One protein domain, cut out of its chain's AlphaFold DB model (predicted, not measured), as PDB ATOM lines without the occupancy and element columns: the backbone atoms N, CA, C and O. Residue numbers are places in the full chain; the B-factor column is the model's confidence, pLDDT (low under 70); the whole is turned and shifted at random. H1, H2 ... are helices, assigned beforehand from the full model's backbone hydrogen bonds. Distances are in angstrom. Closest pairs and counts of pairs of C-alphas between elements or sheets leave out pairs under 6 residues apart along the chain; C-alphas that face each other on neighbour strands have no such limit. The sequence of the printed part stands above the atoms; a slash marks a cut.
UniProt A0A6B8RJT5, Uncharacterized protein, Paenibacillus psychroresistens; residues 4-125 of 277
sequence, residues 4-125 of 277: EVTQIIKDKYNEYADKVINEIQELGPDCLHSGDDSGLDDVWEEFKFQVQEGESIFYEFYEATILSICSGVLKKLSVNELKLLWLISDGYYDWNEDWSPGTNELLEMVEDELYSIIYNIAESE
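AT A GLANCE: This is residues 4 to 125 of the 277 residues of an uncharacterized protein of Paenibacillus psychroresistens (UniProt A0A6B8RJT5). The long helix H6 runs through the middle of an all-helix body, with H1 and H3 packed across it at large angles, H2 near its last residues and H4 and H5 along its first half. The loop of residues 93 to 100 sticks out at one end of the long axis, and the link of residues 26 to 42 lies at the other. The printed part has 122 residues with six named helices, H1 to H6 in order, and no named strand. It is compact, with a radius of gyration of the C-alphas of 15.6 A, and spans 53 by 27 by 24 A.

HOW THE PARTS SIT: H1, residues 4 to 25, touches H6, residues 103 to 124, through residues 13 to 21 alone, about perpendicular at 74 degrees; the closest C-alphas, of Ala 17 and Ile 118, are 5.9 A apart. H2, residues 43 to 53, touches H6 with the C-alphas of Lys 48 and Ala 122 closest, 4.6 A apart. H3, residues 59 to 74, touches H6 at a steep tilt of 54 degrees, opposite ways, closest at C-alphas 70 and 111, 6.1 A. H4, residues 79 to 86, touches H6 closest at C-alphas 86 and 110, 5.6 A. H5, residues 90 to 93, touches H6, the hub, closest at C-alphas 91 and 109, 5.2 A. H1 and H5 are apart. In H1, H2, H3 and H4 every O i to N i+4 pair is within hydrogen-bond range, in H6 17 of 18; H5 is too short for such a pair.

IN THESE COORDINATES: H1 begins at C-alpha 4 (170.498, -100.945, 322.520) and is 31.5 A long. H3 measures 22.5 A. H6 measures 31.6 A and ends at C-alpha 124 (155.930, -121.243, 323.832).

THE WHOLE: The C-alphas of Asp 37 and Asp 98 are the two farthest apart, 54.3 A. The link from H1 to H2 is long. The printed part has no cut, and no printed residue is under 70 in pLDDT.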
ATOM      1  N   GLU A   4     170.557-101.081 321.058       96.50
ATOM      2  CA  GLU A   4     170.498-100.945 322.520       96.50
ATOM      3  C   GLU A   4     169.161-100.369 323.012       96.50
ATOM      4  O   GLU A   4     168.620-100.821 324.018       96.50
ATOM      5  N   VAL A   5     168.605 -99.380 322.306       95.88
ATOM      6  CA  VAL A   5     167.322 -98.768 322.689       95.88
ATOM      7  C   VAL A   5     166.188 -99.749 322.423       95.88
ATOM      8  O   VAL A   5     165.310 -99.900 323.263       95.88
ATOM      9  N   THR A   6     166.229-100.457 321.292       96.56
ATOM     10  CA  THR A   6     165.255-101.511 320.992       96.56
ATOM     11  C   THR A   6     165.276-102.601 322.061       96.56
ATOM     12  O   THR A   6     164.211-103.018 322.508       96.56
ATOM     13  N   GLN A   7     166.457-103.015 322.532       97.56
ATOM     14  CA  GLN A   7     166.556-104.002 323.606       97.56
ATOM     15  C   GLN A   7     165.951-103.493 324.921       97.56
ATOM     16  O   GLN A   7     165.168-104.207 325.531       97.56
ATOM     17  N   ILE A   8     166.225-102.243 325.315       97.88
ATOM     18  CA  ILE A   8     165.632-101.643 326.525       97.88
ATOM     19  C   ILE A   8     164.099-101.639 326.457       97.88
ATOM     20  O   ILE A   8     163.435-101.879 327.463       97.88
ATOM     21  N   ILE A   9     163.530-101.354 325.284       97.88
ATOM     22  CA  ILE A   9     162.075-101.327 325.112       97.88
ATOM     23  C   ILE A   9     161.498-102.746 325.166       97.88
ATOM     24  O   ILE A   9     160.481-102.953 325.822       97.88
ATOM     25  N   LYS A  10     162.172-103.738 324.571       97.88
ATOM     26  CA  LYS A  10     161.790-105.156 324.698       97.88
ATOM     27  C   LYS A  10     161.838-105.641 326.144       97.88
ATOM     28  O   LYS A  10     160.890-106.261 326.607       97.88
ATOM     29  N   ASP A  11     162.896-105.299 326.876       98.25
ATOM     30  CA  ASP A  11     163.018-105.630 328.299       98.25
ATOM     31  C   ASP A  11     161.873-104.998 329.108       98.25
ATOM     32  O   ASP A  11     161.359-105.606 330.045       98.25
ATOM     33  N   LYS A  12     161.424-103.795 328.719       98.44
ATOM     34  CA  LYS A  12     160.257-103.143 329.322       98.44
ATOM     35  C   LYS A  12     158.947-103.853 329.007       98.44
ATOM     36  O   LYS A  12     158.152-104.033 329.924       98.44
ATOM     37  N   TYR A  13     158.727-104.271 327.764       98.56
ATOM     38  CA  TYR A  13     157.563-105.087 327.422       98.56
ATOM     39  C   TYR A  13     157.529-106.390 328.222       98.56
ATOM     40  O   TYR A  13     156.489-106.700 328.791       98.56
ATOM     41  N   ASN A  14     158.663-107.087 328.349       98.44
ATOM     42  CA  ASN A  14     158.753-108.301 329.163       98.44
ATOM     43  C   ASN A  14     158.405-108.026 330.636       98.44
ATOM     44  O   ASN A  14     157.619-108.759 331.221       98.44
ATOM     45  N   GLU A  15     158.887-106.918 331.216       98.56
ATOM     46  CA  GLU A  15     158.517-106.517 332.585       98.56
ATOM     47  C   GLU A  15     156.998-106.301 332.750       98.56
ATOM     48  O   GLU A  15     156.442-106.561 333.819       98.56
ATOM     49  N   TYR A  16     156.309-105.783 331.728       98.69
ATOM     50  CA  TYR A  16     154.851-105.629 331.771       98.69
ATOM     51  C   TYR A  16     154.116-106.934 331.493       98.69
ATOM     52  O   TYR A  16     153.101-107.172 332.141       98.69
ATOM     53  N   ALA A  17     154.628-107.777 330.596       98.69
ATOM     54  CA  ALA A  17     154.082-109.102 330.340       98.69
ATOM     55  C   ALA A  17     154.112-109.943 331.622       98.69
ATOM     56  O   ALA A  17     153.074-110.464 332.013       98.69
ATOM     57  N   ASP A  18     155.231-109.942 332.354       98.62
ATOM     58  CA  ASP A  18     155.340-110.605 333.659       98.62
ATOM     59  C   ASP A  18     154.271-110.099 334.639       98.62
ATOM     60  O   ASP A  18     153.657-110.882 335.357       98.62
ATOM     61  N   LYS A  19     154.011-108.786 334.689       98.62
ATOM     62  CA  LYS A  19     152.959-108.226 335.561       98.62
ATOM     63  C   LYS A  19     151.570-108.701 335.155       98.62
ATOM     64  O   LYS A  19     150.786-109.036 336.034       98.62
ATOM     65  N   VAL A  20     151.275-108.727 333.856       98.56
ATOM     66  CA  VAL A  20     149.989-109.213 333.349       98.56
ATOM     67  C   VAL A  20     149.824-110.700 333.655       98.56
ATOM     68  O   VAL A  20     148.790-111.076 334.189       98.56
ATOM     69  N   ILE A  21     150.844-111.524 333.406       98.56
ATOM     70  CA  ILE A  21     150.824-112.965 333.701       98.56
ATOM     71  C   ILE A  21     150.603-113.209 335.194       98.56
ATOM     72  O   ILE A  21     149.718-113.978 335.549       98.56
ATOM     73  N   ASN A  22     151.315-112.494 336.071       98.31
ATOM     74  CA  ASN A  22     151.082-112.590 337.514       98.31
ATOM     75  C   ASN A  22     149.635-112.201 337.884       98.31
ATOM     76  O   ASN A  22     149.008-112.892 338.678       98.31
ATOM     77  N   GLU A  23     149.078-111.131 337.297       98.25
ATOM     78  CA  GLU A  23     147.673-110.746 337.529       98.25
ATOM     79  C   GLU A  23     146.680-111.807 336.995       98.25
ATOM     80  O   GLU A  23     145.623-111.988 337.596       98.25
ATOM     81  N   ILE A  24     147.010-112.534 335.917       97.69
ATOM     82  CA  ILE A  24     146.204-113.653 335.386       97.69
ATOM     83  C   ILE A  24     146.266-114.869 336.319       97.69
ATOM     84  O   ILE A  24     145.232-115.466 336.606       97.69
ATOM     85  N   GLN A  25     147.451-115.227 336.816       97.06
ATOM     86  CA  GLN A  25     147.648-116.345 337.753       97.06
ATOM     87  C   GLN A  25     146.970-116.101 339.109       97.06
ATOM     88  O   GLN A  25     146.575-117.038 339.797       97.06
ATOM     89  N   GLU A  26     146.809-114.836 339.505       97.12
ATOM     90  CA  GLU A  26     146.072-114.446 340.710       97.12
ATOM     91  C   GLU A  26     144.541-114.460 340.529       97.12
ATOM     92  O   GLU A  26     143.808-114.241 341.502       97.12
ATOM     93  N   LEU A  27     144.030-114.716 339.315       95.06
ATOM     94  CA  LEU A  27     142.597-114.902 339.100       95.06
ATOM     95  C   LEU A  27     142.114-116.152 339.847       95.06
ATOM     96  O   LEU A  27     142.749-117.202 339.845       95.06
ATOM     97  N   GLY A  28     140.972-116.020 340.523       90.50
ATOM     98  CA  GLY A  28     140.395-117.116 341.297       90.50
ATOM     99  C   GLY A  28     139.876-118.258 340.413       90.50
ATOM    100  O   GLY A  28     139.638-118.055 339.221       90.50
ATOM    101  N   PRO A  29     139.598-119.433 341.008       89.75
ATOM    102  CA  PRO A  29     139.078-120.594 340.280       89.75
ATOM    103  C   PRO A  29     137.732-120.318 339.592       89.75
ATOM    104  O   PRO A  29     137.432-120.925 338.576       89.75
ATOM    105  N   ASP A  30     136.953-119.343 340.076       88.31
ATOM    106  CA  ASP A  30     135.696-118.906 339.447       88.31
ATOM    107  C   ASP A  30     135.887-118.301 338.037       88.31
ATOM    108  O   ASP A  30     134.912-118.073 337.319       88.31
ATOM    109  N   CYS A  31     137.127-117.983 337.651       90.31
ATOM    110  CA  CYS A  31     137.484-117.488 336.323       90.31
ATOM    111  C   CYS A  31     137.917-118.603 335.357       90.31
ATOM    112  O   CYS A  31     138.172-118.306 334.190       90.31
ATOM    113  N   LEU A  32     137.992-119.854 335.821       90.69
ATOM    114  CA  LEU A  32     138.186-121.015 334.960       90.69
ATOM    115  C   LEU A  32     136.871-121.337 334.242       90.69
ATOM    116  O   LEU A  32     135.793-121.382 334.839       90.69
ATOM    117  N   HIS A  33     136.958-121.529 332.931       88.31
ATOM    118  CA  HIS A  33     135.845-121.966 332.085       88.31
ATOM    119  C   HIS A  33     135.988-123.420 331.644       88.31
ATOM    120  O   HIS A  33     135.022-123.998 331.130       88.31
ATOM    121  N   SER A  34     137.156-124.025 331.854       82.19
ATOM    122  CA  SER A  34     137.277-125.473 331.875       82.19
ATOM    123  C   SER A  34     136.537-126.016 333.098       82.19
ATOM    124  O   SER A  34     136.435-125.353 334.128       82.19
ATOM    125  N   GLY A  35     135.919-127.189 332.957       78.44
ATOM    126  CA  GLY A  35     135.294-127.842 334.102       78.44
ATOM    127  C   GLY A  35     136.332-128.190 335.170       78.44
ATOM    128  O   GLY A  35     137.534-128.210 334.899       78.44
ATOM    129  N   ASP A  36     135.853-128.537 336.366       77.56
ATOM    130  CA  ASP A  36     136.691-128.983 337.494       77.56
ATOM    131  C   ASP A  36     137.571-130.215 337.161       77.56
ATOM    132  O   ASP A  36     138.427-130.602 337.950       77.56
ATOM    133  N   ASP A  37     137.359-130.854 336.006       79.38
ATOM    134  CA  ASP A  37     138.054-132.040 335.507       79.38
ATOM    135  C   ASP A  37     139.284-131.741 334.626       79.38
ATOM    136  O   ASP A  37     139.908-132.668 334.107       79.38
ATOM    137  N   SER A  38     139.658-130.471 334.434       83.88
ATOM    138  CA  SER A  38     140.758-130.100 333.528       83.88
ATOM    139  C   SER A  38     142.159-130.406 334.071       83.88
ATOM    140  O   SER A  38     143.092-130.600 333.285       83.88
ATOM    141  N   GLY A  39     142.316-130.461 335.398       88.56
ATOM    142  CA  GLY A  39     143.613-130.639 336.061       88.56
ATOM    143  C   GLY A  39     144.588-129.472 335.843       88.56
ATOM    144  O   GLY A  39     145.801-129.668 335.956       88.56
ATOM    145  N   LEU A  40     144.073-128.296 335.470       91.56
ATOM    146  CA  LEU A  40     144.833-127.061 335.277       91.56
ATOM    147  C   LEU A  40     144.757-126.198 336.539       91.56
ATOM    148  O   LEU A  40     143.699-126.084 337.157       91.56
ATOM    149  N   ASP A  41     145.884-125.595 336.909       92.81
ATOM    150  CA  ASP A  41     146.035-124.961 338.223       92.81
ATOM    151  C   ASP A  41     145.419-123.567 338.309       92.81
ATOM    152  O   ASP A  41     144.909-123.173 339.360       92.81
ATOM    153  N   ASP A  42     145.478-122.814 337.213       95.25
ATOM    154  CA  ASP A  42     145.022-121.434 337.152       95.25
ATOM    155  C   ASP A  42     144.600-121.026 335.727       95.25
ATOM    156  O   ASP A  42     144.682-121.791 334.759       95.25
ATOM    157  N   VAL A  43     144.107-119.789 335.605       96.12
ATOM    158  CA  VAL A  43     143.631-119.219 334.335       96.12
ATOM    159  C   VAL A  43     144.760-119.089 333.308       96.12
ATOM    160  O   VAL A  43     144.498-119.129 332.104       96.12
ATOM    161  N   TRP A  44     146.014-118.946 333.747       97.81
ATOM    162  CA  TRP A  44     147.160-118.878 332.846       97.81
ATOM    163  C   TRP A  44     147.440-120.239 332.209       97.81
ATOM    164  O   TRP A  44     147.578-120.312 330.987       97.81
ATOM    165  N   GLU A  45     147.443-121.319 332.994       97.06
ATOM    166  CA  GLU A  45     147.579-122.687 332.475       97.06
ATOM    167  C   GLU A  45     146.457-123.032 331.486       97.06
ATOM    168  O   GLU A  45     146.713-123.644 330.444       97.06
ATOM    169  N   GLU A  46     145.227-122.575 331.748       95.81
ATOM    170  CA  GLU A  46     144.128-122.736 330.796       95.81
ATOM    171  C   GLU A  46     144.319-121.909 329.528       95.81
ATOM    172  O   GLU A  46     144.140-122.439 328.430       95.81
ATOM    173  N   PHE A  47     144.744-120.653 329.634       97.12
ATOM    174  CA  PHE A  47     145.033-119.846 328.454       97.12
ATOM    175  C   PHE A  47     146.145-120.464 327.592       97.12
ATOM    176  O   PHE A  47     145.956-120.601 326.382       97.12
ATOM    177  N   LYS A  48     147.249-120.933 328.198       97.69
ATOM    178  CA  LYS A  48     148.310-121.683 327.495       97.69
ATOM    179  C   LYS A  48     147.746-122.892 326.757       97.69
ATOM    180  O   LYS A  48     148.006-123.074 325.567       97.69
ATOM    181  N   PHE A  49     146.921-123.689 327.439       95.81
ATOM    182  CA  PHE A  49     146.288-124.862 326.844       95.81
ATOM    183  C   PHE A  49     145.403-124.498 325.640       95.81
ATOM    184  O   PHE A  49     145.495-125.147 324.601       95.81
ATOM    185  N   GLN A  50     144.595-123.439 325.739       95.62
ATOM    186  CA  GLN A  50     143.734-122.969 324.643       95.62
ATOM    187  C   GLN A  50     144.546-122.468 323.439       95.62
ATOM    188  O   GLN A  50     144.183-122.745 322.297       95.62
ATOM    189  N   VAL A  51     145.654-121.759 323.675       97.06
ATOM    190  CA  VAL A  51     146.542-121.278 322.603       97.06
ATOM    191  C   VAL A  51     147.207-122.451 321.867       97.06
ATOM    192  O   VAL A  51     147.281-122.440 320.640       97.06
ATOM    193  N   GLN A  52     147.650-123.484 322.588       97.00
ATOM    194  CA  GLN A  52     148.420-124.601 322.018       97.00
ATOM    195  C   GLN A  52     147.555-125.696 321.380       97.00
ATOM    196  O   GLN A  52     147.895-126.224 320.320       97.00
ATOM    197  N   GLU A  53     146.441-126.054 322.018       94.69
ATOM    198  CA  GLU A  53     145.596-127.189 321.614       94.69
ATOM    199  C   GLU A  53     144.353-126.746 320.825       94.69
ATOM    200  O   GLU A  53     143.619-127.573 320.272       94.69
ATOM    201  N   GLY A  54     144.159-125.432 320.701       88.56
ATOM    202  CA  GLY A  54     143.135-124.802 319.883       88.56
ATOM    203  C   GLY A  54     142.070-124.076 320.700       88.56
ATOM    204  O   GLY A  54     141.634-124.516 321.763       88.56
ATOM    205  N   GLU A  55     141.612-122.963 320.136       91.56
ATOM    206  CA  GLU A  55     140.644-122.058 320.744       91.56
ATOM    207  C   GLU A  55     139.278-122.743 320.930       91.56
ATOM    208  O   GLU A  55     138.583-123.104 319.970       91.56
ATOM    209  N   SER A  56     138.858-122.914 322.182       91.12
ATOM    210  CA  SER A  56     137.490-123.310 322.506       91.12
ATOM    211  C   SER A  56     136.504-122.169 322.239       91.12
ATOM    212  O   SER A  56     136.868-121.017 322.010       91.12
ATOM    213  N   ILE A  57     135.209-122.465 322.360       86.19
ATOM    214  CA  ILE A  57     134.155-121.440 322.310       86.19
ATOM    215  C   ILE A  57     134.291-120.364 323.400       86.19
ATOM    216  O   ILE A  57     133.630-119.334 323.290       86.19
ATOM    217  N   PHE A  58     135.096-120.615 324.438       88.75
ATOM    218  CA  PHE A  58     135.326-119.681 325.532       88.75
ATOM    219  C   PHE A  58     136.605-118.849 325.369       88.75
ATOM    220  O   PHE A  58     136.851-117.959 326.176       88.75
ATOM    221  N   TYR A  59     137.393-119.086 324.316       93.12
ATOM    222  CA  TYR A  59     138.656-118.384 324.084       93.12
ATOM    223  C   TYR A  59     138.501-116.854 324.066       93.12
ATOM    224  O   TYR A  59     139.277-116.146 324.705       93.12
ATOM    225  N   GLU A  60     137.436-116.346 323.436       92.25
ATOM    226  CA  GLU A  60     137.138-114.906 323.381       92.25
ATOM    227  C   GLU A  60     136.983-114.269 324.782       92.25
ATOM    228  O   GLU A  60     137.249-113.078 324.953       92.25
ATOM    229  N   PHE A  61     136.575-115.033 325.807       90.56
ATOM    230  CA  PHE A  61     136.490-114.525 327.183       90.56
ATOM    231  C   PHE A  61     137.872-114.388 327.825       90.56
ATOM    232  O   PHE A  61     138.113-113.402 328.529       90.56
ATOM    233  N   TYR A  62     138.786-115.324 327.556       94.81
ATOM    234  CA  TYR A  62     140.174-115.218 328.005       94.81
ATOM    235  C   TYR A  62     140.880-114.054 327.326       94.81
ATOM    236  O   TYR A  62     141.445-113.208 328.014       94.81
ATOM    237  N   GLU A  63     140.763-113.941 326.003       96.62
ATOM    238  CA  GLU A  63     141.317-112.818 325.243       96.62
ATOM    239  C   GLU A  63     140.822-111.471 325.793       96.62
ATOM    240  O   GLU A  63     141.630-110.608 326.141       96.62
ATOM    241  N   ALA A  64     139.507-111.305 325.968       95.12
ATOM    242  CA  ALA A  64     138.937-110.071 326.508       95.12
ATOM    243  C   ALA A  64     139.415-109.765 327.941       95.12
ATOM    244  O   ALA A  64     139.628-108.600 328.291       95.12
ATOM    245  N   THR A  65     139.581-110.797 328.772       95.94
ATOM    246  CA  THR A  65     140.074-110.655 330.150       95.94
ATOM    247  C   THR A  65     141.536-110.216 330.163       95.94
ATOM    248  O   THR A  65     141.870-109.242 330.838       95.94
ATOM    249  N   ILE A  66     142.387-110.861 329.365       97.75
ATOM    250  CA  ILE A  66     143.815-110.539 329.259       97.75
ATOM    251  C   ILE A  66     144.005-109.129 328.702       97.75
ATOM    252  O   ILE A  66     144.751-108.349 329.291       97.75
ATOM    253  N   LEU A  67     143.281-108.752 327.642       97.62
ATOM    254  CA  LEU A  67     143.302-107.383 327.112       97.62
ATOM    255  C   LEU A  67     142.898-106.360 328.183       97.62
ATOM    256  O   LEU A  67     143.565-105.346 328.355       97.62
ATOM    257  N   SER A  68     141.862-106.644 328.979       96.62
ATOM    258  CA  SER A  68     141.464-105.763 330.087       96.62
ATOM    259  C   SER A  68     142.578-105.582 331.131       96.62
ATOM    260  O   SER A  68     142.824-104.458 331.587       96.62
ATOM    261  N   ILE A  69     143.296-106.660 331.473       98.06
ATOM    262  CA  ILE A  69     144.447-106.628 332.392       98.06
ATOM    263  C   ILE A  69     145.611-105.837 331.770       98.06
ATOM    264  O   ILE A  69     146.136-104.928 332.422       98.06
ATOM    265  N   CYS A  70     145.952-106.077 330.496       98.38
ATOM    266  CA  CYS A  70     146.925-105.279 329.735       98.38
ATOM    267  C   CYS A  70     146.594-103.784 329.815       98.38
ATOM    268  O   CYS A  70     147.431-102.977 330.231       98.38
ATOM    269  N   SER A  71     145.342-103.418 329.522       97.56
ATOM    270  CA  SER A  71     144.823-102.056 329.657       97.56
ATOM    271  C   SER A  71     145.063-101.487 331.051       97.56
ATOM    272  O   SER A  71     145.500-100.344 331.210       97.56
ATOM    273  N   GLY A  72     144.761-102.273 332.088       97.62
ATOM    274  CA  GLY A  72     144.925-101.897 333.489       97.62
ATOM    275  C   GLY A  72     146.380-101.614 333.861       97.62
ATOM    276  O   GLY A  72     146.655-100.638 334.569       97.62
ATOM    277  N   VAL A  73     147.317-102.421 333.358       98.19
ATOM    278  CA  VAL A  73     148.762-102.217 333.533       98.19
ATOM    279  C   VAL A  73     149.227-100.966 332.780       98.19
ATOM    280  O   VAL A  73     149.877-100.102 333.376       98.19
ATOM    281  N   LEU A  74     148.840-100.805 331.511       98.12
ATOM    282  CA  LEU A  74     149.288 -99.708 330.646       98.12
ATOM    283  C   LEU A  74     148.723 -98.337 331.047       98.12
ATOM    284  O   LEU A  74     149.428 -97.330 330.965       98.12
ATOM    285  N   LYS A  75     147.488 -98.270 331.563       97.75
ATOM    286  CA  LYS A  75     146.873 -97.020 332.069       97.75
ATOM    287  C   LYS A  75     147.643 -96.388 333.231       97.75
ATOM    288  O   LYS A  75     147.480 -95.196 333.490       97.75
ATOM    289  N   LYS A  76     148.470 -97.165 333.939       97.88
ATOM    290  CA  LYS A  76     149.317 -96.681 335.043       97.88
ATOM    291  C   LYS A  76     150.599 -96.000 334.535       97.88
ATOM    292  O   LYS A  76     151.287 -95.353 335.326       97.88
ATOM    293  N   LEU A  77     150.931 -96.137 333.248       97.69
ATOM    294  CA  LEU A  77     152.163 -95.617 332.657       97.69
ATOM    295  C   LEU A  77     152.054 -94.138 332.290       97.69
ATOM    296  O   LEU A  77     150.983 -93.591 332.020       97.69
ATOM    297  N   SER A  78     153.204 -93.468 332.251       98.06
ATOM    298  CA  SER A  78     153.254 -92.091 331.761       98.06
ATOM    299  C   SER A  78     153.107 -92.041 330.235       98.06
ATOM    300  O   SER A  78     153.543 -92.943 329.526       98.06
ATOM    301  N   VAL A  79     152.594 -90.932 329.693       97.81
ATOM    302  CA  VAL A  79     152.494 -90.740 328.230       97.81
ATOM    303  C   VAL A  79     153.857 -90.873 327.533       97.81
ATOM    304  O   VAL A  79     153.926 -91.335 326.400       97.81
ATOM    305  N   ASN A  80     154.951 -90.480 328.191       98.00
ATOM    306  CA  ASN A  80     156.296 -90.615 327.623       98.00
ATOM    307  C   ASN A  80     156.741 -92.076 327.528       98.00
ATOM    308  O   ASN A  80     157.442 -92.437 326.592       98.00
ATOM    309  N   GLU A  81     156.335 -92.895 328.492       98.25
ATOM    310  CA  GLU A  81     156.616 -94.327 328.522       98.25
ATOM    311  C   GLU A  81     155.781 -95.061 327.472       98.25
ATOM    312  O   GLU A  81     156.341 -95.820 326.694       98.25
ATOM    313  N   LEU A  82     154.493 -94.718 327.327       98.19
ATOM    314  CA  LEU A  82     153.659 -95.213 326.222       98.19
ATOM    315  C   LEU A  82     154.245 -94.847 324.853       98.19
ATOM    316  O   LEU A  82     154.352 -95.699 323.981       98.19
ATOM    317  N   LYS A  83     154.695 -93.599 324.671       97.31
ATOM    318  CA  LYS A  83     155.382 -93.184 323.438       97.31
ATOM    319  C   LYS A  83     156.662 -93.969 323.190       97.31
ATOM    320  O   LYS A  83     156.974 -94.220 322.037       97.31
ATOM    321  N   LEU A  84     157.413 -94.296 324.241       97.31
ATOM    322  CA  LEU A  84     158.641 -95.076 324.129       97.31
ATOM    323  C   LEU A  84     158.340 -96.509 323.679       97.31
ATOM    324  O   LEU A  84     159.004 -96.984 322.766       97.31
ATOM    325  N   LEU A  85     157.344 -97.159 324.288       98.00
ATOM    326  CA  LEU A  85     156.889 -98.503 323.916       98.00
ATOM    327  C   LEU A  85     156.378 -98.537 322.470       98.00
ATOM    328  O   LEU A  85     156.831 -99.358 321.679       98.00
ATOM    329  N   TRP A  86     155.544 -97.559 322.103       97.38
ATOM    330  CA  TRP A  86     154.983 -97.423 320.760       97.38
ATOM    331  C   TRP A  86     156.046 -97.411 319.655       97.38
ATOM    332  O   TRP A  86     155.802 -97.959 318.595       97.38
ATOM    333  N   LEU A  87     157.255 -96.874 319.885       96.19
ATOM    334  CA  LEU A  87     158.310 -96.801 318.855       96.19
ATOM    335  C   LEU A  87     158.736 -98.150 318.256       96.19
ATOM    336  O   LEU A  87     159.416 -98.144 317.227       96.19
ATOM    337  N   ILE A  88     158.430 -99.270 318.914       96.19
ATOM    338  CA  ILE A  88     158.722-100.606 318.384       96.19
ATOM    339  C   ILE A  88     157.470-101.444 318.128       96.19
ATOM    340  O   ILE A  88     157.639-102.582 317.703       96.19
ATOM    341  N   SER A  89     156.270-100.919 318.396       96.25
ATOM    342  CA  SER A  89     155.040-101.655 318.120       96.25
ATOM    343  C   SER A  89     154.675-101.586 316.644       96.25
ATOM    344  O   SER A  89     155.037-100.634 315.940       96.25
ATOM    345  N   ASP A  90     153.907-102.565 316.178       94.69
ATOM    346  CA  ASP A  90     153.410-102.587 314.796       94.69
ATOM    347  C   ASP A  90     152.628-101.311 314.439       94.69
ATOM    348  O   ASP A  90     152.800-100.739 313.358       94.69
ATOM    349  N   GLY A  91     151.883-100.761 315.403       91.38
ATOM    350  CA  GLY A  91     151.151 -99.504 315.241       91.38
ATOM    351  C   GLY A  91     152.026 -98.290 314.895       91.38
ATOM    352  O   GLY A  91     151.523 -97.332 314.312       91.38
ATOM    353  N   TYR A  92     153.326 -98.293 315.210       94.12
ATOM    354  CA  TYR A  92     154.247 -97.240 314.756       94.12
ATOM    355  C   TYR A  92     154.633 -97.393 313.285       94.12
ATOM    356  O   TYR A  92     154.760 -96.392 312.580       94.12
ATOM    357  N   TYR A  93     154.803 -98.627 312.806       90.38
ATOM    358  CA  TYR A  93     155.155 -98.902 311.412       90.38
ATOM    359  C   TYR A  93     153.985 -98.668 310.452       90.38
ATOM    360  O   TYR A  93     154.207 -98.242 309.317       90.38
ATOM    361  N   ASP A  94     152.759 -98.873 310.931       88.94
ATOM    362  CA  ASP A  94     151.527 -98.605 310.185       88.94
ATOM    363  C   ASP A  94     151.102 -97.125 310.224       88.94
ATOM    364  O   ASP A  94     150.173 -96.706 309.523       88.94
ATOM    365  N   TRP A  95     151.787 -96.301 311.020       87.94
ATOM    366  CA  TRP A  95     151.423 -94.906 311.220       87.94
ATOM    367  C   TRP A  95     151.838 -93.999 310.053       87.94
ATOM    368  O   TRP A  95     152.995 -93.967 309.632       87.94
ATOM    369  N   ASN A  96     150.905 -93.170 309.570       84.50
ATOM    370  CA  ASN A  96     151.196 -92.127 308.582       84.50
ATOM    371  C   ASN A  96     151.670 -90.827 309.270       84.50
ATOM    372  O   ASN A  96     150.991 -90.302 310.150       84.50
ATOM    373  N   GLU A  97     152.803 -90.268 308.828       81.19
ATOM    374  CA  GLU A  97     153.541 -89.160 309.473       81.19
ATOM    375  C   GLU A  97     152.759 -87.835 309.634       81.19
ATOM    376  O   GLU A  97     153.207 -86.932 310.344       81.19
ATOM    377  N   ASP A  98     151.590 -87.697 309.008       88.12
ATOM    378  CA  ASP A  98     150.812 -86.453 308.966       88.12
ATOM    379  C   ASP A  98     150.150 -86.068 310.304       88.12
ATOM    380  O   ASP A  98     149.636 -84.954 310.456       88.12
ATOM    381  N   TRP A  99     150.148 -86.964 311.292       85.56
ATOM    382  CA  TRP A  99     149.557 -86.716 312.605       85.56
ATOM    383  C   TRP A  99     150.368 -87.389 313.721       85.56
ATOM    384  O   TRP A  99     151.261 -88.182 313.463       85.56
ATOM    385  N   SER A 100     150.114 -87.046 314.983       86.69
ATOM    386  CA  SER A 100     150.675 -87.746 316.145       86.69
ATOM    387  C   SER A 100     149.530 -88.388 316.914       86.69
ATOM    388  O   SER A 100     148.575 -87.663 317.212       86.69
ATOM    389  N   PRO A 101     149.630 -89.677 317.271       93.12
ATOM    390  CA  PRO A 101     148.533 -90.364 317.932       93.12
ATOM    391  C   PRO A 101     148.229 -89.719 319.285       93.12
ATOM    392  O   PRO A 101     149.123 -89.268 320.018       93.12
ATOM    393  N   GLY A 102     146.941 -89.655 319.609       95.06
ATOM    394  CA  GLY A 102     146.479 -89.289 320.940       95.06
ATOM    395  C   GLY A 102     146.877 -90.340 321.980       95.06
ATOM    396  O   GLY A 102     147.250 -91.460 321.652       95.06
ATOM    397  N   THR A 103     146.762 -90.008 323.269       96.06
ATOM    398  CA  THR A 103     147.103 -90.949 324.354       96.06
ATOM    399  C   THR A 103     146.297 -92.247 324.291       96.06
ATOM    400  O   THR A 103     146.841 -93.300 324.589       96.06
ATOM    401  N   ASN A 104     145.019 -92.180 323.905       95.31
ATOM    402  CA  ASN A 104     144.175 -93.374 323.807       95.31
ATOM    403  C   ASN A 104     144.603 -94.279 322.645       95.31
ATOM    404  O   ASN A 104     144.639 -95.485 322.814       95.31
ATOM    405  N   GLU A 105     144.975 -93.696 321.506       95.38
ATOM    406  CA  GLU A 105     145.453 -94.451 320.340       95.38
ATOM    407  C   GLU A 105     146.822 -95.077 320.617       95.38
ATOM    408  O   GLU A 105     147.060 -96.226 320.271       95.38
ATOM    409  N   LEU A 106     147.713 -94.345 321.303       96.69
ATOM    410  CA  LEU A 106     148.972 -94.904 321.802       96.69
ATOM    411  C   LEU A 106     148.733 -96.095 322.729       96.69
ATOM    412  O   LEU A 106     149.498 -97.048 322.697       96.69
ATOM    413  N   LEU A 107     147.709 -96.015 323.581       97.38
ATOM    414  CA  LEU A 107     147.382 -97.083 324.513       97.38
ATOM    415  C   LEU A 107     146.929 -98.337 323.769       97.38
ATOM    416  O   LEU A 107     147.497 -99.387 324.028       97.38
ATOM    417  N   GLU A 108     145.987 -98.205 322.834       96.00
ATOM    418  CA  GLU A 108     145.476 -99.309 322.004       96.00
ATOM    419  C   GLU A 108     146.614 -99.991 321.222       96.00
ATOM    420  O   GLU A 108     146.825-101.192 321.341       96.00
ATOM    421  N   MET A 109     147.466 -99.215 320.544       96.31
ATOM    422  CA  MET A 109     148.592 -99.769 319.778       96.31
ATOM    423  C   MET A 109     149.670-100.447 320.639       96.31
ATOM    424  O   MET A 109     150.394-101.314 320.155       96.31
ATOM    425  N   VAL A 110     149.859-100.009 321.887       98.19
ATOM    426  CA  VAL A 110     150.815-100.631 322.822       98.19
ATOM    427  C   VAL A 110     150.189-101.844 323.517       98.19
ATOM    428  O   VAL A 110     150.911-102.781 323.852       98.19
ATOM    429  N   GLU A 111     148.873-101.830 323.724       98.31
ATOM    430  CA  GLU A 111     148.076-102.935 324.260       98.31
ATOM    431  C   GLU A 111     148.087-104.136 323.316       98.31
ATOM    432  O   GLU A 111     148.397-105.232 323.776       98.31
ATOM    433  N   ASP A 112     147.874-103.920 322.016       97.38
ATOM    434  CA  ASP A 112     147.936-104.975 320.994       97.38
ATOM    435  C   ASP A 112     149.317-105.653 320.944       97.38
ATOM    436  O   ASP A 112     149.428-106.880 320.884       97.38
ATOM    437  N   GLU A 113     150.391-104.860 321.034       98.25
ATOM    438  CA  GLU A 113     151.766-105.373 321.079       98.25
ATOM    439  C   GLU A 113     152.023-106.175 322.361       98.25
ATOM    440  O   GLU A 113     152.575-107.274 322.321       98.25
ATOM    441  N   LEU A 114     151.592-105.653 323.516       98.50
ATOM    442  CA  LEU A 114     151.746-106.342 324.797       98.50
ATOM    443  C   LEU A 114     150.973-107.667 324.810       98.50
ATOM    444  O   LEU A 114     151.512-108.680 325.254       98.50
ATOM    445  N   TYR A 115     149.742-107.671 324.294       98.50
ATOM    446  CA  TYR A 115     148.939-108.881 324.139       98.50
ATOM    447  C   TYR A 115     149.626-109.895 323.223       98.50
ATOM    448  O   TYR A 115     149.739-111.062 323.587       98.50
ATOM    449  N   SER A 116     150.168-109.450 322.086       98.19
ATOM    450  CA  SER A 116     150.907-110.317 321.158       98.19
ATOM    451  C   SER A 116     152.118-110.974 321.827       98.19
ATOM    452  O   SER A 116     152.395-112.153 321.608       98.19
ATOM    453  N   ILE A 117     152.832-110.250 322.693       98.38
ATOM    454  CA  ILE A 117     153.944-110.811 323.474       98.38
ATOM    455  C   ILE A 117     153.441-111.872 324.459       98.38
ATOM    456  O   ILE A 117     154.015-112.956 324.510       98.38
ATOM    457  N   ILE A 118     152.363-111.599 325.197       98.50
ATOM    458  CA  ILE A 118     151.758-112.561 326.134       98.50
ATOM    459  C   ILE A 118     151.278-113.816 325.399       98.50
ATOM    460  O   ILE A 118     151.546-114.925 325.855       98.50
ATOM    461  N   TYR A 119     150.633-113.656 324.242       98.44
ATOM    462  CA  TYR A 119     150.203-114.764 323.392       98.44
ATOM    463  C   TYR A 119     151.390-115.635 322.963       98.44
ATOM    464  O   TYR A 119     151.346-116.852 323.115       98.44
ATOM    465  N   ASN A 120     152.490-115.023 322.508       98.31
ATOM    466  CA  ASN A 120     153.706-115.755 322.137       98.31
ATOM    467  C   ASN A 120     154.339-116.491 323.330       98.31
ATOM    468  O   ASN A 120     154.857-117.595 323.167       98.31
ATOM    469  N   ILE A 121     154.309-115.899 324.532       98.44
ATOM    470  CA  ILE A 121     154.761-116.584 325.751       98.44
ATOM    471  C   ILE A 121     153.879-117.814 325.987       98.44
ATOM    472  O   ILE A 121     154.422-118.909 326.120       98.44
ATOM    473  N   ALA A 122     152.553-117.658 325.932       98.00
ATOM    474  CA  ALA A 122     151.603-118.747 326.136       98.00
ATOM    475  C   ALA A 122     151.742-119.878 325.102       98.00
ATOM    476  O   ALA A 122     151.655-121.053 325.451       98.00
ATOM    477  N   GLU A 123     152.013-119.544 323.839       97.94
ATOM    478  CA  GLU A 123     152.291-120.524 322.781       97.94
ATOM    479  C   GLU A 123     153.582-121.314 323.059       97.94
ATOM    480  O   GLU A 123     153.668-122.501 322.747       97.94
ATOM    481  N   SER A 124     154.591-120.666 323.648       97.56
ATOM    482  CA  SER A 124     155.930-121.243 323.832       97.56
ATOM    483  C   SER A 124     156.153-121.981 325.156       97.56
ATOM    484  O   SER A 124     157.032-122.843 325.232       97.56
ATOM    485  N   GLU A 125     155.418-121.625 326.206       97.62
ATOM    486  CA  GLU A 125     155.603-122.141 327.561       97.62
ATOM    487  C   GLU A 125     154.882-123.484 327.751       97.62
ATOM    488  O   GLU A 125     153.728-123.636 327.373       97.62
TER     489      GLU A 125